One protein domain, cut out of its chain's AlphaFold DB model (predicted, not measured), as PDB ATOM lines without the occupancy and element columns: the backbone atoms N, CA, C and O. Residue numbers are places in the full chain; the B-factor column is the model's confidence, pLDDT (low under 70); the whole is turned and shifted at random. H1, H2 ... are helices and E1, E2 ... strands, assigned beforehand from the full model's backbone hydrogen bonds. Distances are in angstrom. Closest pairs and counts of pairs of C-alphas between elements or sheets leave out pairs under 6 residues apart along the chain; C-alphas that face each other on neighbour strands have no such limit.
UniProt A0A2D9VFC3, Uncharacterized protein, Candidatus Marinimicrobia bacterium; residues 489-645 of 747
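This is residues 489 to 645 of the 747 residues of an uncharacterized protein of Candidatus Marinimicrobia bacterium (UniProt A0A2D9VFC3). Little regular structure is here: helices H1, H2 and H3 sit among loops, between a strand pair, E1 and E2, and a helical hairpin, H4 and H5. Of 157 printed residues, 58 are in named elements, mostly helix, in order E1 H1 E2 H2 H3 H4 H5. It is compact, radius of gyration of the C-alphas 15.0 A, spanning 46 by 38 by 29 A.

Start where E1, residues 494 to 498, is antiparallel to E2, residues 537 to 541; N 495 and O 540 are 2.9 A apart. H2, residues 559 to 562, touches H1, residues 510 to 519, closest at C-alphas 562 and 516, 5.0 A. H3, residues 572 to 580, touches residues 619 to 623 alone of H4, residues 613 to 626, closest at C-alphas 572 and 619, 6.8 A. H5, residues 634 to 644, touches H4, closest at C-alphas 640 and 620, 6.4 A; in both, every O i to N i+4 pair is within hydrogen-bond range.

Find C-alpha 494, where E1 begins, at (-23.960, -40.292, 35.335); H5 ends at C-alpha 644, (-51.309, -62.464, 28.964). H4 spans 19.9 A.

The printed part has no cut; the long link H3 to H4 includes residues 588 to 602, under pLDDT 70.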
ATOM      1  N   SER A 489     -22.779 -37.688  48.429       62.44
ATOM      2  CA  SER A 489     -23.195 -37.495  47.036       62.44
ATOM      3  C   SER A 489     -23.367 -36.001  46.758       62.44
ATOM      4  O   SER A 489     -23.889 -35.255  47.594       62.44
ATOM      5  N   ASP A 490     -22.910 -35.558  45.594       62.94
ATOM      6  CA  ASP A 490     -23.121 -34.206  45.073       62.94
ATOM      7  C   ASP A 490     -24.102 -34.159  43.890       62.94
ATOM      8  O   ASP A 490     -24.326 -33.086  43.334       62.94
ATOM      9  N   GLY A 491     -24.709 -35.300  43.541       66.06
ATOM     10  CA  GLY A 491     -25.620 -35.444  42.403       66.06
ATOM     11  C   GLY A 491     -24.922 -35.626  41.051       66.06
ATOM     12  O   GLY A 491     -25.604 -35.770  40.047       66.06
ATOM     13  N   SER A 492     -23.584 -35.666  40.997       69.81
ATOM     14  CA  SER A 492     -22.843 -35.752  39.728       69.81
ATOM     15  C   SER A 492     -22.891 -37.117  39.027       69.81
ATOM     16  O   SER A 492     -22.325 -37.242  37.942       69.81
ATOM     17  N   CYS A 493     -23.511 -38.142  39.622       72.56
ATOM     18  CA  CYS A 493     -23.574 -39.495  39.062       72.56
ATOM     19  C   CYS A 493     -24.183 -39.506  37.657       72.56
ATOM     20  O   CYS A 493     -25.336 -39.103  37.494       72.56
ATOM     21  N   TYR A 494     -23.437 -40.021  36.674       76.81
ATOM     22  CA  TYR A 494     -23.960 -40.292  35.335       76.81
ATOM     23  C   TYR A 494     -23.947 -41.783  34.990       76.81
ATOM     24  O   TYR A 494     -23.072 -42.547  35.410       76.81
ATOM     25  N   TYR A 495     -24.912 -42.172  34.165       77.12
ATOM     26  CA  TYR A 495     -25.182 -43.547  33.768       77.12
ATOM     27  C   TYR A 495     -25.197 -43.618  32.240       77.12
ATOM     28  O   TYR A 495     -25.928 -42.861  31.600       77.12
ATOM     29  N   GLN A 496     -24.367 -44.491  31.662       76.44
ATOM     30  CA  GLN A 496     -24.414 -44.799  30.230       76.44
ATOM     31  C   GLN A 496     -25.532 -45.817  29.984       76.44
ATOM     32  O   GLN A 496     -25.660 -46.780  30.736       76.44
ATOM     33  N   LEU A 497     -26.312 -45.620  28.926       84.56
ATOM     34  CA  LEU A 497     -27.400 -46.509  28.516       84.56
ATOM     35  C   LEU A 497     -27.546 -46.523  26.989       84.56
ATOM     36  O   LEU A 497     -26.982 -45.667  26.303       84.56
ATOM     37  N   TYR A 498     -28.325 -47.467  26.463       82.62
ATOM     38  CA  TYR A 498     -28.744 -47.510  25.061       82.62
ATOM     39  C   TYR A 498     -30.275 -47.533  24.985       82.62
ATOM     40  O   TYR A 498     -30.926 -48.200  25.787       82.62
ATOM     41  N   ALA A 499     -30.860 -46.805  24.032       85.19
ATOM     42  CA  ALA A 499     -32.312 -46.734  23.885       85.19
ATOM     43  C   ALA A 499     -32.895 -48.120  23.543       85.19
ATOM     44  O   ALA A 499     -32.659 -48.647  22.457       85.19
ATOM     45  N   GLY A 500     -33.652 -48.700  24.476       86.81
ATOM     46  CA  GLY A 500     -34.280 -50.017  24.349       86.81
ATOM     47  C   GLY A 500     -33.599 -51.152  25.129       86.81
ATOM     48  O   GLY A 500     -34.251 -52.155  25.378       86.81
ATOM     49  N   ASP A 501     -32.342 -50.984  25.562       88.06
ATOM     50  CA  ASP A 501     -31.610 -51.913  26.452       88.06
ATOM     51  C   ASP A 501     -31.980 -51.592  27.914       88.06
ATOM     52  O   ASP A 501     -31.184 -51.059  28.692       88.06
ATOM     53  N   VAL A 502     -33.255 -51.820  28.248       89.00
ATOM     54  CA  VAL A 502     -33.857 -51.520  29.557       89.00
ATOM     55  C   VAL A 502     -33.267 -52.426  30.630       89.00
ATOM     56  O   VAL A 502     -32.987 -51.973  31.740       89.00
ATOM     57  N   ASN A 503     -33.095 -53.712  30.311       82.50
ATOM     58  CA  ASN A 503     -32.636 -54.727  31.249       82.50
ATOM     59  C   ASN A 503     -31.113 -54.682  31.491       82.50
ATOM     60  O   ASN A 503     -30.642 -55.229  32.492       82.50
ATOM     61  N   GLN A 504     -30.375 -54.000  30.607       79.56
ATOM     62  CA  GLN A 504     -28.920 -53.867  30.616       79.56
ATOM     63  C   GLN A 504     -28.180 -55.210  30.574       79.56
ATOM     64  O   GLN A 504     -27.244 -55.448  31.344       79.56
ATOM     65  N   ASP A 505     -28.596 -56.096  29.668       79.81
ATOM     66  CA  ASP A 505     -27.828 -57.262  29.229       79.81
ATOM     67  C   ASP A 505     -27.022 -56.988  27.939       79.81
ATOM     68  O   ASP A 505     -26.068 -57.722  27.640       79.81
ATOM     69  N   GLY A 506     -27.319 -55.876  27.250       80.50
ATOM     70  CA  GLY A 506     -26.643 -55.426  26.035       80.50
ATOM     71  C   GLY A 506     -27.297 -55.903  24.736       80.50
ATOM     72  O   GLY A 506     -26.681 -55.761  23.671       80.50
ATOM     73  N   ILE A 507     -28.498 -56.490  24.800       85.56
ATOM     74  CA  ILE A 507     -29.278 -57.009  23.670       85.56
ATOM     75  C   ILE A 507     -30.736 -56.574  23.839       85.56
ATOM     76  O   ILE A 507     -31.380 -57.002  24.784       85.56
ATOM     77  N   VAL A 508     -31.307 -55.833  22.886       89.25
ATOM     78  CA  VAL A 508     -32.739 -55.480  22.951       89.25
ATOM     79  C   VAL A 508     -33.596 -56.703  22.602       89.25
ATOM     80  O   VAL A 508     -33.508 -57.211  21.478       89.25
ATOM     81  N   ASN A 509     -34.386 -57.196  23.558       88.00
ATOM     82  CA  ASN A 509     -35.155 -58.441  23.469       88.00
ATOM     83  C   ASN A 509     -36.435 -58.441  24.340       88.00
ATOM     84  O   ASN A 509     -36.839 -57.423  24.901       88.00
ATOM     85  N   GLU A 510     -37.107 -59.593  24.470       87.38
ATOM     86  CA  GLU A 510     -38.361 -59.711  25.227       87.38
ATOM     87  C   GLU A 510     -38.238 -59.367  26.721       87.38
ATOM     88  O   GLU A 510     -39.219 -58.962  27.348       87.38
ATOM     89  N   LEU A 511     -37.037 -59.474  27.294       86.94
ATOM     90  CA  LEU A 511     -36.778 -59.174  28.701       86.94
ATOM     91  C   LEU A 511     -36.751 -57.665  29.010       86.94
ATOM     92  O   LEU A 511     -36.953 -57.287  30.165       86.94
ATOM     93  N   ASP A 512     -36.562 -56.802  28.010       90.94
ATOM     94  CA  ASP A 512     -36.639 -55.344  28.177       90.94
ATOM     95  C   ASP A 512     -38.073 -54.868  28.419       90.94
ATOM     96  O   ASP A 512     -38.307 -53.910  29.155       90.94
ATOM     97  N   ILE A 513     -39.054 -55.596  27.877       91.19
ATOM     98  CA  ILE A 513     -40.482 -55.340  28.085       91.19
ATOM     99  C   ILE A 513     -40.911 -55.672  29.519       91.19
ATOM    100  O   ILE A 513     -41.747 -54.964  30.083       91.19
ATOM    101  N   ASP A 514     -40.303 -56.679  30.155       88.69
ATOM    102  CA  ASP A 514     -40.483 -56.924  31.592       88.69
ATOM    103  C   ASP A 514     -39.903 -55.762  32.421       88.69
ATOM    104  O   ASP A 514     -40.529 -55.327  33.391       88.69
ATOM    105  N   GLY A 515     -38.765 -55.192  32.009       86.94
ATOM    106  CA  GLY A 515     -38.187 -54.000  32.638       86.94
ATOM    107  C   GLY A 515     -39.049 -52.742  32.478       86.94
ATOM    108  O   GLY A 515     -39.295 -52.034  33.457       86.94
ATOM    109  N   LEU A 516     -39.582 -52.506  31.277       91.00
ATOM    110  CA  LEU A 516     -40.521 -51.420  30.989       91.00
ATOM    111  C   LEU A 516     -41.803 -51.558  31.830       91.00
ATOM    112  O   LEU A 516     -42.263 -50.596  32.446       91.00
ATOM    113  N   ALA A 517     -42.344 -52.775  31.931       91.25
ATOM    114  CA  ALA A 517     -43.533 -53.064  32.724       91.25
ATOM    115  C   ALA A 517     -43.316 -52.886  34.240       91.25
ATOM    116  O   ALA A 517     -44.271 -52.541  34.938       91.25
ATOM    117  N   VAL A 518     -42.098 -53.083  34.767       89.44
ATOM    118  CA  VAL A 518     -41.767 -52.834  36.189       89.44
ATOM    119  C   VAL A 518     -41.875 -51.347  36.550       89.44
ATOM    120  O   VAL A 518     -42.395 -51.022  37.622       89.44
ATOM    121  N   PHE A 519     -41.430 -50.453  35.663       90.00
ATOM    122  CA  PHE A 519     -41.374 -49.003  35.903       90.00
ATOM    123  C   PHE A 519     -42.491 -48.202  35.210       90.00
ATOM    124  O   PHE A 519     -42.472 -46.976  35.225       90.00
ATOM    125  N   TRP A 520     -43.491 -48.872  34.642       91.12
ATOM    126  CA  TRP A 520     -44.615 -48.263  33.925       91.12
ATOM    127  C   TRP A 520     -45.311 -47.134  34.717       91.12
ATOM    128  O   TRP A 520     -45.704 -47.320  35.874       91.12
ATOM    129  N   ASN A 521     -45.506 -45.973  34.082       87.00
ATOM    130  CA  ASN A 521     -46.017 -44.727  34.674       87.00
ATOM    131  C   ASN A 521     -45.145 -44.121  35.806       87.00
ATOM    132  O   ASN A 521     -45.653 -43.367  36.644       87.00
ATOM    133  N   TYR A 522     -43.846 -44.431  35.865       88.56
ATOM    134  CA  TYR A 522     -42.883 -43.697  36.699       88.56
ATOM    135  C   TYR A 522     -42.385 -42.468  35.928       88.56
ATOM    136  O   TYR A 522     -42.354 -42.469  34.700       88.56
ATOM    137  N   TRP A 523     -42.015 -41.406  36.640       86.81
ATOM    138  CA  TRP A 523     -41.646 -40.126  36.027       86.81
ATOM    139  C   TRP A 523     -40.609 -39.358  36.856       86.81
ATOM    140  O   TRP A 523     -40.402 -39.660  38.033       86.81
ATOM    141  N   THR A 524     -39.981 -38.335  36.279       82.62
ATOM    142  CA  THR A 524     -39.121 -37.386  37.008       82.62
ATOM    143  C   THR A 524     -39.336 -35.934  36.550       82.62
ATOM    144  O   THR A 524     -40.067 -35.671  35.599       82.62
ATOM    145  N   GLU A 525     -38.765 -34.960  37.267       76.69
ATOM    146  CA  GLU A 525     -38.899 -33.528  36.941       76.69
ATOM    147  C   GLU A 525     -37.970 -33.079  35.791       76.69
ATOM    148  O   GLU A 525     -38.226 -32.034  35.192       76.69
ATOM    149  N   ASN A 526     -36.924 -33.856  35.467       72.62
ATOM    150  CA  ASN A 526     -35.935 -33.550  34.427       72.62
ATOM    151  C   ASN A 526     -35.759 -34.738  33.463       72.62
ATOM    152  O   ASN A 526     -35.303 -35.800  33.877       72.62
ATOM    153  N   GLY A 527     -36.067 -34.553  32.178       70.19
ATOM    154  CA  GLY A 527     -35.718 -35.531  31.138       70.19
ATOM    155  C   GLY A 527     -34.224 -35.538  30.820       70.19
ATOM    156  O   GLY A 527     -33.444 -34.749  31.368       70.19
ATOM    157  N   ARG A 528     -33.812 -36.396  29.881       75.06
ATOM    158  CA  ARG A 528     -32.444 -36.355  29.345       75.06
ATOM    159  C   ARG A 528     -32.168 -34.996  28.701       75.06
ATOM    160  O   ARG A 528     -33.069 -34.321  28.213       75.06
ATOM    161  N   ILE A 529     -30.894 -34.605  28.674       66.12
ATOM    162  CA  ILE A 529     -30.468 -33.332  28.069       66.12
ATOM    163  C   ILE A 529     -30.710 -33.347  26.546       66.12
ATOM    164  O   ILE A 529     -31.055 -32.318  25.973       66.12
ATOM    165  N   GLU A 530     -30.582 -34.520  25.913       66.25
ATOM    166  CA  GLU A 530     -30.778 -34.751  24.473       66.25
ATOM    167  C   GLU A 530     -31.580 -36.058  24.247       66.25
ATOM    168  O   GLU A 530     -31.003 -37.097  23.897       66.25
ATOM    169  N   PRO A 531     -32.904 -36.060  24.505       72.69
ATOM    170  CA  PRO A 531     -33.740 -37.258  24.417       72.69
ATOM    171  C   PRO A 531     -33.879 -37.728  22.965       72.69
ATOM    172  O   PRO A 531     -34.188 -36.942  22.069       72.69
ATOM    173  N   ASN A 532     -33.620 -39.013  22.717       71.81
ATOM    174  CA  ASN A 532     -33.719 -39.626  21.394       71.81
ATOM    175  C   ASN A 532     -33.834 -41.160  21.488       71.81
ATOM    176  O   ASN A 532     -33.509 -41.759  22.509       71.81
ATOM    177  N   ILE A 533     -34.254 -41.804  20.394       77.38
ATOM    178  CA  ILE A 533     -34.477 -43.264  20.317       77.38
ATOM    179  C   ILE A 533     -33.411 -44.013  19.494       77.38
ATOM    180  O   ILE A 533     -33.626 -45.155  19.077       77.38
ATOM    181  N   ASN A 534     -32.275 -43.375  19.195       75.56
ATOM    182  CA  ASN A 534     -31.258 -43.943  18.310       75.56
ATOM    183  C   ASN A 534     -30.380 -44.977  19.031       75.56
ATOM    184  O   ASN A 534     -30.142 -44.885  20.236       75.56
ATOM    185  N   TRP A 535     -29.841 -45.939  18.273       81.06
ATOM    186  CA  TRP A 535     -28.891 -46.935  18.784       81.06
ATOM    187  C   TRP A 535     -27.479 -46.352  18.971       81.06
ATOM    188  O   TRP A 535     -26.535 -46.680  18.249       81.06
ATOM    189  N   SER A 536     -27.350 -45.459  19.946       74.88
ATOM    190  CA  SER A 536     -26.116 -44.789  20.358       74.88
ATOM    191  C   SER A 536     -26.037 -44.727  21.892       74.88
ATOM    192  O   SER A 536     -27.073 -44.784  22.559       74.88
ATOM    193  N   PRO A 537     -24.827 -44.638  22.480       71.19
ATOM    194  CA  PRO A 537     -24.685 -44.486  23.924       71.19
ATOM    195  C   PRO A 537     -25.196 -43.108  24.360       71.19
ATOM    196  O   PRO A 537     -24.660 -42.081  23.944       71.19
ATOM    197  N   GLN A 538     -26.208 -43.096  25.221       75.00
ATOM    198  CA  GLN A 538     -26.743 -41.893  25.856       75.00
ATOM    199  C   GLN A 538     -26.305 -41.819  27.321       75.00
ATOM    200  O   GLN A 538     -25.899 -42.822  27.915       75.00
ATOM    201  N   PHE A 539     -26.418 -40.627  27.912       73.56
ATOM    202  CA  PHE A 539     -26.047 -40.371  29.303       73.56
ATOM    203  C   PHE A 539     -27.202 -39.727  30.070       73.56
ATOM    204  O   PHE A 539     -27.663 -38.641  29.717       73.56
ATOM    205  N   ALA A 540     -27.636 -40.381  31.145       73.50
ATOM    206  CA  ALA A 540     -28.588 -39.839  32.113       73.50
ATOM    207  C   ALA A 540     -27.864 -39.426  33.406       73.50
ATOM    208  O   ALA A 540     -26.834 -40.008  33.759       73.50
ATOM    209  N   GLN A 541     -28.392 -38.420  34.108       72.25
ATOM    210  CA  GLN A 541     -27.924 -38.023  35.443       72.25
ATOM    211  C   GLN A 541     -28.764 -38.709  36.531       72.25
ATOM    212  O   GLN A 541     -29.859 -39.207  36.273       72.25
ATOM    213  N   GLY A 542     -28.235 -38.765  37.756       67.31
ATOM    214  CA  GLY A 542     -28.901 -39.344  38.927       67.31
ATOM    215  C   GLY A 542     -30.059 -38.501  39.471       67.31
ATOM    216  O   GLY A 542     -29.985 -38.022  40.604       67.31
ATOM    217  N   ASP A 543     -31.111 -38.321  38.676       71.62
ATOM    218  CA  ASP A 543     -32.326 -37.601  39.055       71.62
ATOM    219  C   ASP A 543     -33.220 -38.379  40.039       71.62
ATOM    220  O   ASP A 543     -33.169 -39.604  40.160       71.62
ATOM    221  N   THR A 544     -34.066 -37.646  40.771       78.31
ATOM    222  CA  THR A 544     -35.058 -38.244  41.679       78.31
ATOM    223  C   THR A 544     -36.272 -38.704  40.881       78.31
ATOM    224  O   THR A 544     -37.057 -37.884  40.406       78.31
ATOM    225  N   TRP A 545     -36.444 -40.016  40.756       83.69
ATOM    226  CA  TRP A 545     -37.620 -40.618  40.130       83.69
ATOM    227  C   TRP A 545     -38.792 -40.727  41.101       83.69
ATOM    228  O   TRP A 545     -38.613 -40.855  42.313       83.69
ATOM    229  N   PHE A 546     -40.008 -40.701  40.570       81.62
ATOM    230  CA  PHE A 546     -41.253 -40.836  41.310       81.62
ATOM    231  C   PHE A 546     -42.056 -42.015  40.766       81.62
ATOM    232  O   PHE A 546     -42.182 -42.195  39.556       81.62
ATOM    233  N   THR A 547     -42.651 -42.795  41.667       82.31
ATOM    234  CA  THR A 547     -43.640 -43.809  41.278       82.31
ATOM    235  C   THR A 547     -44.904 -43.154  40.710       82.31
ATOM    236  O   THR A 547     -45.166 -41.968  40.935       82.31
ATOM    237  N   SER A 548     -45.771 -43.950  40.083       79.88
ATOM    238  CA  SER A 548     -47.115 -43.528  39.654       79.88
ATOM    239  C   SER A 548     -48.025 -43.022  40.795       79.88
ATOM    240  O   SER A 548     -48.984 -42.293  40.546       79.88
ATOM    241  N   GLU A 549     -47.713 -43.324  42.066       80.19
ATOM    242  CA  GLU A 549     -48.374 -42.731  43.246       80.19
ATOM    243  C   GLU A 549     -47.755 -41.382  43.693       80.19
ATOM    244  O   GLU A 549     -48.214 -40.778  44.666       80.19
ATOM    245  N   GLY A 550     -46.709 -40.899  43.014       77.38
ATOM    246  CA  GLY A 550     -45.957 -39.690  43.369       77.38
ATOM    247  C   GLY A 550     -45.000 -39.876  44.552       77.38
ATOM    248  O   GLY A 550     -44.716 -38.916  45.272       77.38
ATOM    249  N   ILE A 551     -44.532 -41.105  44.805       78.50
ATOM    250  CA  ILE A 551     -43.586 -41.405  45.889       78.50
ATOM    251  C   ILE A 551     -42.155 -41.289  45.342       78.50
ATOM    252  O   ILE A 551     -41.834 -42.022  44.409       78.50
ATOM    253  N   PRO A 552     -41.284 -40.425  45.903       77.88
ATOM    254  CA  PRO A 552     -39.906 -40.301  45.441       77.88
ATOM    255  C   PRO A 552     -39.082 -41.545  45.792       77.88
ATOM    256  O   PRO A 552     -39.038 -41.972  46.950       77.88
ATOM    257  N   MET A 553     -38.395 -42.079  44.790       73.56
ATOM    258  CA  MET A 553     -37.302 -43.032  44.918       73.56
ATOM    259  C   MET A 553     -36.019 -42.259  45.232       73.56
ATOM    260  O   MET A 553     -35.726 -41.240  44.614       73.56
ATOM    261  N   ILE A 554     -35.270 -42.720  46.232       61.41
ATOM    262  CA  ILE A 554     -34.032 -42.083  46.692       61.41
ATOM    263  C   ILE A 554     -32.916 -43.108  46.511       61.41
ATOM    264  O   ILE A 554     -33.071 -44.239  46.966       61.41
ATOM    265  N   ASP A 555     -31.821 -42.692  45.872       57.72
ATOM    266  CA  ASP A 555     -30.625 -43.501  45.593       57.72
ATOM    267  C   ASP A 555     -30.854 -44.739  44.684       57.72
ATOM    268  O   ASP A 555     -30.061 -45.675  44.717       57.72
ATOM    269  N   GLU A 556     -31.901 -44.738  43.844       67.25
ATOM    270  CA  GLU A 556     -32.233 -45.820  42.892       67.25
ATOM    271  C   GLU A 556     -32.361 -45.261  41.453       67.25
ATOM    272  O   GLU A 556     -33.376 -44.628  41.144       67.25
ATOM    273  N   PRO A 557     -31.372 -45.458  40.555       72.38
ATOM    274  CA  PRO A 557     -31.380 -44.868  39.207       72.38
ATOM    275  C   PRO A 557     -32.294 -45.598  38.207       72.38
ATOM    276  O   PRO A 557     -32.648 -45.040  37.172       72.38
ATOM    277  N   CYS A 558     -32.682 -46.837  38.506       80.31
ATOM    278  CA  CYS A 558     -33.239 -47.814  37.568       80.31
ATOM    279  C   CYS A 558     -34.346 -47.356  36.591       80.31
ATOM    280  O   CYS A 558     -34.288 -47.780  35.435       80.31
ATOM    281  N   PRO A 559     -35.326 -46.502  36.961       87.81
ATOM    282  CA  PRO A 559     -36.365 -46.091  36.014       87.81
ATOM    283  C   PRO A 559     -35.826 -45.317  34.795       87.81
ATOM    284  O   PRO A 559     -36.438 -45.383  33.733       87.81
ATOM    285  N   MET A 560     -34.649 -44.674  34.888       85.50
ATOM    286  CA  MET A 560     -34.029 -43.941  33.764       85.50
ATOM    287  C   MET A 560     -33.624 -44.830  32.576       85.50
ATOM    288  O   MET A 560     -33.261 -44.315  31.515       85.50
ATOM    289  N   PHE A 561     -33.618 -46.151  32.772       86.31
ATOM    290  CA  PHE A 561     -33.350 -47.150  31.734       86.31
ATOM    291  C   PHE A 561     -34.640 -47.610  31.042       86.31
ATOM    292  O   PHE A 561     -34.593 -47.995  29.879       86.31
ATOM    293  N   ALA A 562     -35.783 -47.516  31.731       90.62
ATOM    294  CA  ALA A 562     -37.111 -47.789  31.183       90.62
ATOM    295  C   ALA A 562     -37.719 -46.571  30.462       90.62
ATOM    296  O   ALA A 562     -38.463 -46.762  29.508       90.62
ATOM    297  N   ASP A 563     -37.332 -45.350  30.854       90.12
ATOM    298  CA  ASP A 563     -37.464 -44.097  30.083       90.12
ATOM    299  C   ASP A 563     -36.516 -44.135  28.870       90.12
ATOM    300  O   ASP A 563     -35.579 -43.358  28.734       90.12
ATOM    301  N   THR A 564     -36.646 -45.147  28.019       88.19
ATOM    302  CA  THR A 564     -35.788 -45.394  26.856       88.19
ATOM    303  C   THR A 564     -35.684 -44.204  25.904       88.19
ATOM    304  O   THR A 564     -34.606 -44.019  25.333       88.19
ATOM    305  N   ASN A 565     -36.734 -43.387  25.756       81.69
ATOM    306  CA  ASN A 565     -36.717 -42.213  24.880       81.69
ATOM    307  C   ASN A 565     -36.076 -40.969  25.544       81.69
ATOM    308  O   ASN A 565     -35.505 -40.133  24.836       81.69
ATOM    309  N   GLY A 566     -36.079 -40.886  26.879       82.31
ATOM    310  CA  GLY A 566     -35.514 -39.797  27.671       82.31
ATOM    311  C   GLY A 566     -36.465 -38.630  27.970       82.31
ATOM    312  O   GLY A 566     -35.976 -37.572  28.375       82.31
ATOM    313  N   ASP A 567     -37.776 -38.761  27.738       83.25
ATOM    314  CA  ASP A 567     -38.769 -37.686  27.897       83.25
ATOM    315  C   ASP A 567     -39.187 -37.399  29.355       83.25
ATOM    316  O   ASP A 567     -39.904 -36.425  29.603       83.25
ATOM    317  N   ALA A 568     -38.628 -38.164  30.305       83.88
ATOM    318  CA  ALA A 568     -38.893 -38.167  31.747       83.88
ATOM    319  C   ALA A 568     -40.114 -38.980  32.203       83.88
ATOM    320  O   ALA A 568     -40.451 -38.908  33.391       83.88
ATOM    321  N   ILE A 569     -40.780 -39.738  31.324       85.19
ATOM    322  CA  ILE A 569     -41.961 -40.545  31.660       85.19
ATOM    323  C   ILE A 569     -41.842 -41.950  31.061       85.19
ATOM    324  O   ILE A 569     -41.903 -42.126  29.853       85.19
ATOM    325  N   VAL A 570     -41.810 -42.973  31.919       89.25
ATOM    326  CA  VAL A 570     -41.853 -44.376  31.483       89.25
ATOM    327  C   VAL A 570     -43.263 -44.717  30.988       89.25
ATOM    328  O   VAL A 570     -44.194 -44.849  31.796       89.25
ATOM    329  N   GLY A 571     -43.445 -44.868  29.676       84.69
ATOM    330  CA  GLY A 571     -44.768 -45.000  29.062       84.69
ATOM    331  C   GLY A 571     -44.776 -45.533  27.628       84.69
ATOM    332  O   GLY A 571     -43.857 -46.201  27.166       84.69
ATOM    333  N   SER A 572     -45.858 -45.273  26.888       81.88
ATOM    334  CA  SER A 572     -46.057 -45.861  25.552       81.88
ATOM    335  C   SER A 572     -45.068 -45.375  24.492       81.88
ATOM    336  O   SER A 572     -44.796 -46.100  23.536       81.88
ATOM    337  N   ALA A 573     -44.481 -44.190  24.663       78.44
ATOM    338  CA  ALA A 573     -43.464 -43.679  23.751       78.44
ATOM    339  C   ALA A 573     -42.166 -44.519  23.784       78.44
ATOM    340  O   ALA A 573     -41.510 -44.653  22.750       78.44
ATOM    341  N   ASP A 574     -41.851 -45.164  24.913       86.50
ATOM    342  CA  ASP A 574     -40.674 -46.030  25.082       86.50
ATOM    343  C   ASP A 574     -40.732 -47.321  24.273       86.50
ATOM    344  O   ASP A 574     -39.720 -47.803  23.759       86.50
ATOM    345  N   ILE A 575     -41.941 -47.853  24.083       83.88
ATOM    346  CA  ILE A 575     -42.172 -49.028  23.241       83.88
ATOM    347  C   ILE A 575     -41.590 -48.778  21.840       83.88
ATOM    348  O   ILE A 575     -40.935 -49.651  21.279       83.88
ATOM    349  N   THR A 576     -41.725 -47.555  21.313       82.00
ATOM    350  CA  THR A 576     -41.160 -47.169  20.009       82.00
ATOM    351  C   THR A 576     -39.636 -47.321  19.962       82.00
ATOM    352  O   THR A 576     -39.098 -47.735  18.936       82.00
ATOM    353  N   ALA A 577     -38.922 -47.024  21.052       82.44
ATOM    354  CA  ALA A 577     -37.468 -47.152  21.104       82.44
ATOM    355  C   ALA A 577     -37.017 -48.618  21.191       82.44
ATOM    356  O   ALA A 577     -36.065 -48.998  20.508       82.44
ATOM    357  N   ILE A 578     -37.722 -49.443  21.975       87.38
ATOM    358  CA  ILE A 578     -37.476 -50.893  22.060       87.38
ATOM    359  C   ILE A 578     -37.715 -51.553  20.694       87.38
ATOM    360  O   ILE A 578     -36.865 -52.303  20.222       87.38
ATOM    361  N   LEU A 579     -38.817 -51.225  20.010       82.69
ATOM    362  CA  LEU A 579     -39.129 -51.770  18.683       82.69
ATOM    363  C   LEU A 579     -38.125 -51.314  17.609       82.69
ATOM    364  O   LEU A 579     -37.575 -52.142  16.885       82.69
ATOM    365  N   ASN A 580     -37.814 -50.014  17.533       82.88
ATOM    366  CA  ASN A 580     -36.839 -49.462  16.577       82.88
ATOM    367  C   ASN A 580     -35.429 -50.073  16.736       82.88
ATOM    368  O   ASN A 580     -34.649 -50.148  15.778       82.88
ATOM    369  N   ASN A 581     -35.105 -50.527  17.949       83.81
ATOM    370  CA  ASN A 581     -33.829 -51.137  18.289       83.81
ATOM    371  C   ASN A 581     -33.916 -52.650  18.560       83.81
ATOM    372  O   ASN A 581     -32.956 -53.210  19.083       83.81
ATOM    373  N   TRP A 582     -34.989 -53.338  18.151       85.12
ATOM    374  CA  TRP A 582     -35.148 -54.776  18.399       85.12
ATOM    375  C   TRP A 582     -33.987 -55.604  17.829       85.12
ATOM    376  O   TRP A 582     -33.515 -55.379  16.708       85.12
ATOM    377  N   GLY A 583     -33.478 -56.553  18.619       84.19
ATOM    378  CA  GLY A 583     -32.364 -57.423  18.240       84.19
ATOM    379  C   GLY A 583     -31.016 -56.716  18.031       84.19
ATOM    380  O   GLY A 583     -30.051 -57.368  17.610       84.19
ATOM    381  N   LYS A 584     -30.901 -55.406  18.308       83.50
ATOM    382  CA  LYS A 584     -29.603 -54.716  18.345       83.50
ATOM    383  C   LYS A 584     -28.777 -55.264  19.505       83.50
ATOM    384  O   LYS A 584     -29.312 -55.712  20.515       83.50
ATOM    385  N   GLN A 585     -27.458 -55.221  19.346       87.94
ATOM    386  CA  GLN A 585     -26.505 -55.661  20.362       87.94
ATOM    387  C   GLN A 585     -25.414 -54.609  20.517       87.94
ATOM    388  O   GLN A 585     -24.928 -54.061  19.520       87.94
ATOM    389  N   VAL A 586     -25.032 -54.314  21.756       79.69
ATOM    390  CA  VAL A 586     -23.926 -53.399  22.045       79.69
ATOM    391  C   VAL A 586     -22.609 -54.132  21.767       79.69
ATOM    392  O   VAL A 586     -22.439 -55.287  22.158       79.69
ATOM    393  N   ASP A 587     -21.649 -53.492  21.087       70.56
ATOM    394  CA  ASP A 587     -20.322 -54.099  20.917       70.56
ATOM    395  C   ASP A 587     -19.667 -54.272  22.306       70.56
ATOM    396  O   ASP A 587     -19.592 -53.292  23.054       70.56
ATOM    397  N   PRO A 588     -19.142 -55.461  22.663       65.31
ATOM    398  CA  PRO A 588     -18.489 -55.703  23.955       65.31
ATOM    399  C   PRO A 588     -17.271 -54.816  24.286       65.31
ATOM    400  O   PRO A 588     -16.696 -54.962  25.364       65.31
ATOM    401  N   GLN A 589     -16.831 -53.943  23.373       60.00
ATOM    402  CA  GLN A 589     -15.830 -52.896  23.606       60.00
ATOM    403  C   GLN A 589     -16.431 -51.561  24.086       60.00
ATOM    404  O   GLN A 589     -15.716 -50.783  24.717       60.00
ATOM    405  N   TYR A 590     -17.708 -51.294  23.790       58.88
ATOM    406  CA  TYR A 590     -18.437 -50.067  24.161       58.88
ATOM    407  C   TYR A 590     -19.539 -50.310  25.204       58.88
ATOM    408  O   TYR A 590     -19.964 -49.374  25.882       58.88
ATOM    409  N   TYR A 591     -19.951 -51.568  25.380       60.97
ATOM    410  CA  TYR A 591     -20.752 -52.024  26.510       60.97
ATOM    411  C   TYR A 591     -19.939 -51.902  27.807       60.97
ATOM    412  O   TYR A 591     -19.028 -52.698  28.047       60.97
ATOM    413  N   TYR A 592     -20.231 -50.886  28.621       55.44
ATOM    414  CA  TYR A 592     -19.466 -50.558  29.825       55.44
ATOM    415  C   TYR A 592     -19.920 -51.440  31.007       55.44
ATOM    416  O   TYR A 592     -21.001 -51.210  31.548       55.44
ATOM    417  N   PRO A 593     -19.153 -52.462  31.446       48.88
ATOM    418  CA  PRO A 593     -19.665 -53.439  32.403       48.88
ATOM    419  C   PRO A 593     -19.602 -52.860  33.820       48.88
ATOM    420  O   PRO A 593     -18.546 -52.876  34.454       48.88
ATOM    421  N   TRP A 594     -20.748 -52.361  34.281       55.56
ATOM    422  CA  TRP A 594     -21.010 -51.655  35.538       55.56
ATOM    423  C   TRP A 594     -20.055 -51.932  36.715       55.56
ATOM    424  O   TRP A 594     -19.935 -53.055  37.225       55.56
ATOM    425  N   GLY A 595     -19.441 -50.846  37.195       46.34
ATOM    426  CA  GLY A 595     -18.658 -50.776  38.427       46.34
ATOM    427  C   GLY A 595     -17.398 -51.650  38.491       46.34
ATOM    428  O   GLY A 595     -17.068 -52.445  37.612       46.34
ATOM    429  N   VAL A 596     -16.693 -51.567  39.624       41.59
ATOM    430  CA  VAL A 596     -15.455 -52.338  39.893       41.59
ATOM    431  C   VAL A 596     -15.646 -53.867  39.962       41.59
ATOM    432  O   VAL A 596     -14.673 -54.600  40.147       41.59
ATOM    433  N   ASN A 597     -16.887 -54.350  39.833       48.28
ATOM    434  CA  ASN A 597     -17.270 -55.760  39.914       48.28
ATOM    435  C   ASN A 597     -17.821 -56.332  38.591       48.28
ATOM    436  O   ASN A 597     -18.040 -57.543  38.529       48.28
ATOM    437  N   SER A 598     -18.042 -55.504  37.561       53.59
ATOM    438  CA  SER A 598     -18.675 -55.892  36.286       53.59
ATOM    439  C   SER A 598     -20.057 -56.541  36.455       53.59
ATOM    440  O   SER A 598     -20.336 -57.601  35.891       53.59
ATOM    441  N   GLN A 599     -20.914 -55.927  37.273       54.44
ATOM    442  CA  GLN A 599     -22.296 -56.341  37.542       54.44
ATOM    443  C   GLN A 599     -23.163 -55.082  37.640       54.44
ATOM    444  O   GLN A 599     -22.792 -54.160  38.365       54.44
ATOM    445  N   GLY A 600     -24.277 -55.046  36.902       59.00
ATOM    446  CA  GLY A 600     -25.224 -53.931  36.935       59.00
ATOM    447  C   GLY A 600     -25.995 -53.830  38.252       59.00
ATOM    448  O   GLY A 600     -25.979 -54.782  39.042       59.00
ATOM    449  N   PRO A 601     -26.677 -52.696  38.487       61.09
ATOM    450  CA  PRO A 601     -27.684 -52.610  39.536       61.09
ATOM    451  C   PRO A 601     -28.778 -53.668  39.300       61.09
ATOM    452  O   PRO A 601     -29.235 -53.866  38.177       61.09
ATOM    453  N   ASP A 602     -29.205 -54.366  40.359       68.25
ATOM    454  CA  ASP A 602     -30.292 -55.358  40.295       68.25
ATOM    455  C   ASP A 602     -31.653 -54.642  40.273       68.25
ATOM    456  O   ASP A 602     -32.401 -54.637  41.250       68.25
ATOM    457  N   CYS A 603     -31.932 -53.972  39.153       73.25
ATOM    458  CA  CYS A 603     -33.080 -53.084  38.985       73.25
ATOM    459  C   CYS A 603     -34.441 -53.788  39.017       73.25
ATOM    460  O   CYS A 603     -35.466 -53.129  39.187       73.25
ATOM    461  N   PHE A 604     -34.468 -55.113  38.858       71.44
ATOM    462  CA  PHE A 604     -35.702 -55.881  38.684       71.44
ATOM    463  C   PHE A 604     -35.981 -56.806  39.877       71.44
ATOM    464  O   PHE A 604     -37.139 -56.953  40.277       71.44
ATOM    465  N   GLY A 605     -34.948 -57.387  40.504       67.06
ATOM    466  CA  GLY A 605     -35.087 -58.202  41.712       67.06
ATOM    467  C   GLY A 605     -36.086 -59.363  41.572       67.06
ATOM    468  O   GLY A 605     -36.071 -60.113  40.599       67.06
ATOM    469  N   GLU A 606     -36.974 -59.527  42.562       65.19
ATOM    470  CA  GLU A 606     -38.116 -60.457  42.492       65.19
ATOM    471  C   GLU A 606     -39.434 -59.687  42.252       65.19
ATOM    472  O   GLU A 606     -40.192 -59.427  43.193       65.19
ATOM    473  N   TYR A 607     -39.729 -59.336  40.995       73.81
ATOM    474  CA  TYR A 607     -41.054 -58.845  40.584       73.81
ATOM    475  C   TYR A 607     -42.064 -59.992  40.386       73.81
ATOM    476  O   TYR A 607     -41.721 -61.174  40.334       73.81
ATOM    477  N   ASN A 608     -43.352 -59.645  40.300       78.69
ATOM    478  CA  ASN A 608     -44.446 -60.600  40.126       78.69
ATOM    479  C   ASN A 608     -45.281 -60.240  38.892       78.69
ATOM    480  O   ASN A 608     -46.024 -59.259  38.912       78.69
ATOM    481  N   GLN A 609     -45.219 -61.079  37.859       76.94
ATOM    482  CA  GLN A 609     -45.959 -60.903  36.604       76.94
ATOM    483  C   GLN A 609     -47.488 -60.793  36.805       76.94
ATOM    484  O   GLN A 609     -48.153 -60.096  36.047       76.94
ATOM    485  N   GLU A 610     -48.066 -61.392  37.860       81.69
ATOM    486  CA  GLU A 610     -49.503 -61.239  38.171       81.69
ATOM    487  C   GLU A 610     -49.851 -59.831  38.704       81.69
ATOM    488  O   GLU A 610     -51.001 -59.411  38.613       81.69
ATOM    489  N   GLN A 611     -48.873 -59.079  39.230       84.12
ATOM    490  CA  GLN A 611     -49.050 -57.687  39.675       84.12
ATOM    491  C   GLN A 611     -48.797 -56.663  38.561       84.12
ATOM    492  O   GLN A 611     -49.408 -55.603  38.588       84.12
ATOM    493  N   LEU A 612     -47.943 -56.985  37.586       88.94
ATOM    494  CA  LEU A 612     -47.656 -56.135  36.419       88.94
ATOM    495  C   LEU A 612     -48.624 -56.380  35.245       88.94
ATOM    496  O   LEU A 612     -48.488 -55.778  34.186       88.94
ATOM    497  N   ARG A 613     -49.607 -57.275  35.413       88.69
ATOM    498  CA  ARG A 613     -50.507 -57.723  34.339       88.69
ATOM    499  C   ARG A 613     -51.310 -56.595  33.678       88.69
ATOM    500  O   ARG A 613     -51.626 -56.714  32.499       88.69
ATOM    501  N   GLU A 614     -51.651 -55.541  34.416       89.50
ATOM    502  CA  GLU A 614     -52.342 -54.372  33.854       89.50
ATOM    503  C   GLU A 614     -51.382 -53.583  32.936       89.50
ATOM    504  O   GLU A 614     -51.713 -53.357  31.777       89.50
ATOM    505  N   ASN A 615     -50.139 -53.343  33.373       92.38
ATOM    506  CA  ASN A 615     -49.076 -52.705  32.579       92.38
ATOM    507  C   ASN A 615     -48.780 -53.480  31.279       92.38
ATOM    508  O   ASN A 615     -48.762 -52.897  30.199       92.38
ATOM    509  N   TYR A 616     -48.616 -54.808  31.351       91.69
ATOM    510  CA  TYR A 616     -48.412 -55.645  30.159       91.69
ATOM    511  C   TYR A 616     -49.586 -55.593  29.174       91.69
ATOM    512  O   TYR A 616     -49.376 -55.719  27.971       91.69
ATOM    513  N   ASN A 617     -50.818 -55.424  29.667       89.88
ATOM    514  CA  ASN A 617     -51.998 -55.296  28.818       89.88
ATOM    515  C   ASN A 617     -52.006 -53.943  28.088       89.88
ATOM    516  O   ASN A 617     -52.288 -53.916  26.896       89.88
ATOM    517  N   GLU A 618     -51.645 -52.849  28.765       89.31
ATOM    518  CA  GLU A 618     -51.505 -51.520  28.144       89.31
ATOM    519  C   GLU A 618     -50.375 -51.488  27.097       89.31
ATOM    520  O   GLU A 618     -50.566 -50.952  26.005       89.31
ATOM    521  N   ILE A 619     -49.232 -52.126  27.382       88.56
ATOM    522  CA  ILE A 619     -48.122 -52.290  26.426       88.56
ATOM    523  C   ILE A 619     -48.578 -53.092  25.194       88.56
ATOM    524  O   ILE A 619     -48.326 -52.684  24.061       88.56
ATOM    525  N   TYR A 620     -49.278 -54.213  25.397       88.06
ATOM    526  CA  TYR A 620     -49.791 -55.050  24.309       88.06
ATOM    527  C   TYR A 620     -50.833 -54.326  23.444       88.06
ATOM    528  O   TYR A 620     -50.732 -54.360  22.220       88.06
ATOM    529  N   GLU A 621     -51.809 -53.652  24.060       85.69
ATOM    530  CA  GLU A 621     -52.830 -52.882  23.337       85.69
ATOM    531  C   GLU A 621     -52.188 -51.751  22.517       85.69
ATOM    532  O   GLU A 621     -52.523 -51.595  21.345       85.69
ATOM    533  N   TYR A 622     -51.188 -51.043  23.059       83.12
ATOM    534  CA  TYR A 622     -50.450 -50.032  22.297       83.12
ATOM    535  C   TYR A 622     -49.750 -50.613  21.059       83.12
ATOM    536  O   TYR A 622     -49.883 -50.044  19.974       83.12
ATOM    537  N   ILE A 623     -49.046 -51.744  21.190       80.31
ATOM    538  CA  ILE A 623     -48.349 -52.392  20.063       80.31
ATOM    539  C   ILE A 623     -49.348 -52.816  18.980       80.31
ATOM    540  O   ILE A 623     -49.123 -52.539  17.807       80.31
ATOM    541  N   ILE A 624     -50.463 -53.448  19.356       77.62
ATOM    542  CA  ILE A 624     -51.469 -53.929  18.395       77.62
ATOM    543  C   ILE A 624     -52.196 -52.777  17.679       77.62
ATOM    544  O   ILE A 624     -52.480 -52.898  16.488       77.62
ATOM    545  N   ASP A 625     -52.474 -51.667  18.370       74.81
ATOM    546  CA  ASP A 625     -53.198 -50.529  17.788       74.81
ATOM    547  C   ASP A 625     -52.299 -49.576  16.969       74.81
ATOM    548  O   ASP A 625     -52.807 -48.873  16.093       74.81
ATOM    549  N   ASN A 626     -50.983 -49.525  17.231       69.25
ATOM    550  CA  ASN A 626     -50.074 -48.522  16.646       69.25
ATOM    551  C   ASN A 626     -48.958 -49.107  15.759       69.25
ATOM    552  O   ASN A 626     -48.399 -48.375  14.938       69.25
ATOM    553  N   CYS A 627     -48.622 -50.393  15.890       65.19
ATOM    554  CA  CYS A 627     -47.531 -51.031  15.149       65.19
ATOM    555  C   CYS A 627     -48.070 -52.087  14.165       65.19
ATOM    556  O   CYS A 627     -48.992 -52.834  14.500       65.19
ATOM    557  N   PRO A 628     -47.517 -52.206  12.942       55.53
ATOM    558  CA  PRO A 628     -47.917 -53.273  12.036       55.53
ATOM    559  C   PRO A 628     -47.595 -54.653  12.624       55.53
ATOM    560  O   PRO A 628     -46.505 -54.895  13.137       55.53
ATOM    561  N   CYS A 629     -48.521 -55.603  12.475       56.12
ATOM    562  CA  CYS A 629     -48.238 -57.024  12.689       56.12
ATOM    563  C   CYS A 629     -47.416 -57.575  11.506       56.12
ATOM    564  O   CYS A 629     -47.926 -58.319  10.665       56.12
ATOM    565  N   ASP A 630     -46.163 -57.147  11.415       58.41
ATOM    566  CA  ASP A 630     -45.137 -57.606  10.475       58.41
ATOM    567  C   ASP A 630     -44.256 -58.709  11.102       58.41
ATOM    568  O   ASP A 630     -44.592 -59.261  12.154       58.41
ATOM    569  N   SER A 631     -43.157 -59.096  10.441       59.66
ATOM    570  CA  SER A 631     -42.227 -60.098  10.989       59.66
ATOM    571  C   SER A 631     -41.200 -59.548  11.978       59.66
ATOM    572  O   SER A 631     -40.527 -60.347  12.627       59.66
ATOM    573  N   ASP A 632     -41.065 -58.229  12.093       62.38
ATOM    574  CA  ASP A 632     -40.101 -57.604  13.000       62.38
ATOM    575  C   ASP A 632     -40.721 -57.479  14.409       62.38
ATOM    576  O   ASP A 632     -40.025 -57.636  15.411       62.38
ATOM    577  N   ASN A 633     -42.053 -57.354  14.491       72.56
ATOM    578  CA  ASN A 633     -42.832 -57.358  15.734       72.56
ATOM    579  C   ASN A 633     -43.351 -58.758  16.177       72.56
ATOM    580  O   ASN A 633     -44.002 -58.871  17.221       72.56
ATOM    581  N   GLU A 634     -43.081 -59.847  15.433       76.25
ATOM    582  CA  GLU A 634     -43.613 -61.204  15.725       76.25
ATOM    583  C   GLU A 634     -43.187 -61.740  17.109       76.25
ATOM    584  O   GLU A 634     -43.990 -62.368  17.809       76.25
ATOM    585  N   GLU A 635     -41.946 -61.484  17.532       82.88
ATOM    586  CA  GLU A 635     -41.385 -62.032  18.777       82.88
ATOM    587  C   GLU A 635     -42.012 -61.388  20.026       82.88
ATOM    588  O   GLU A 635     -42.518 -62.101  20.899       82.88
ATOM    589  N   ILE A 636     -42.074 -60.052  20.077       85.44
ATOM    590  CA  ILE A 636     -42.677 -59.290  21.183       85.44
ATOM    591  C   ILE A 636     -44.192 -59.512  21.304       85.44
ATOM    592  O   ILE A 636     -44.692 -59.734  22.411       85.44
ATOM    593  N   ILE A 637     -44.928 -59.521  20.186       83.50
ATOM    594  CA  ILE A 637     -46.377 -59.778  20.195       83.50
ATOM    595  C   ILE A 637     -46.652 -61.199  20.704       83.50
ATOM    596  O   ILE A 637     -47.549 -61.395  21.527       83.50
ATOM    597  N   THR A 638     -45.865 -62.189  20.272       84.50
ATOM    598  CA  THR A 638     -45.998 -63.576  20.748       84.50
ATOM    599  C   THR A 638     -45.663 -63.696  22.236       84.50
ATOM    600  O   THR A 638     -46.407 -64.352  22.964       84.50
ATOM    601  N   TYR A 639     -44.604 -63.031  22.714       89.00
ATOM    602  CA  TYR A 639     -44.235 -63.010  24.132       89.00
ATOM    603  C   TYR A 639     -45.363 -62.458  25.015       89.00
ATOM    604  O   TYR A 639     -45.809 -63.128  25.950       89.00
ATOM    605  N   LEU A 640     -45.879 -61.272  24.679       88.81
ATOM    606  CA  LEU A 640     -46.967 -60.633  25.420       88.81
ATOM    607  C   LEU A 640     -48.273 -61.438  25.342       88.81
ATOM    608  O   LEU A 640     -48.977 -61.548  26.345       88.81
ATOM    609  N   SER A 641     -48.575 -62.057  24.197       86.44
ATOM    610  CA  SER A 641     -49.768 -62.902  24.038       86.44
ATOM    611  C   SER A 641     -49.707 -64.165  24.905       86.44
ATOM    612  O   SER A 641     -50.677 -64.467  25.601       86.44
ATOM    613  N   ASP A 642     -48.563 -64.859  24.942       88.31
ATOM    614  CA  ASP A 642     -48.346 -66.032  25.803       88.31
ATOM    615  C   ASP A 642     -48.363 -65.651  27.302       88.31
ATOM    616  O   ASP A 642     -48.927 -66.384  28.122       88.31
ATOM    617  N   LEU A 643     -47.796 -64.492  27.666       88.62
ATOM    618  CA  LEU A 643     -47.762 -63.954  29.033       88.62
ATOM    619  C   LEU A 643     -49.154 -63.524  29.532       88.62
ATOM    620  O   LEU A 643     -49.550 -63.814  30.668       88.62
ATOM    621  N   LEU A 644     -49.932 -62.859  28.675       87.75
ATOM    622  CA  LEU A 644     -51.309 -62.464  28.964       87.75
ATOM    623  C   LEU A 644     -52.284 -63.646  28.831       87.75
ATOM    624  O   LEU A 644     -53.325 -63.643  29.496       87.75
ATOM    625  N   GLY A 645     -51.935 -64.695  28.089       84.81
ATOM    626  CA  GLY A 645     -52.771 -65.874  27.867       84.81
ATOM    627  C   GLY A 645     -53.878 -65.640  26.837       84.81
ATOM    628  O   GLY A 645     -55.007 -66.094  27.042       84.81
TER     629      GLY A 645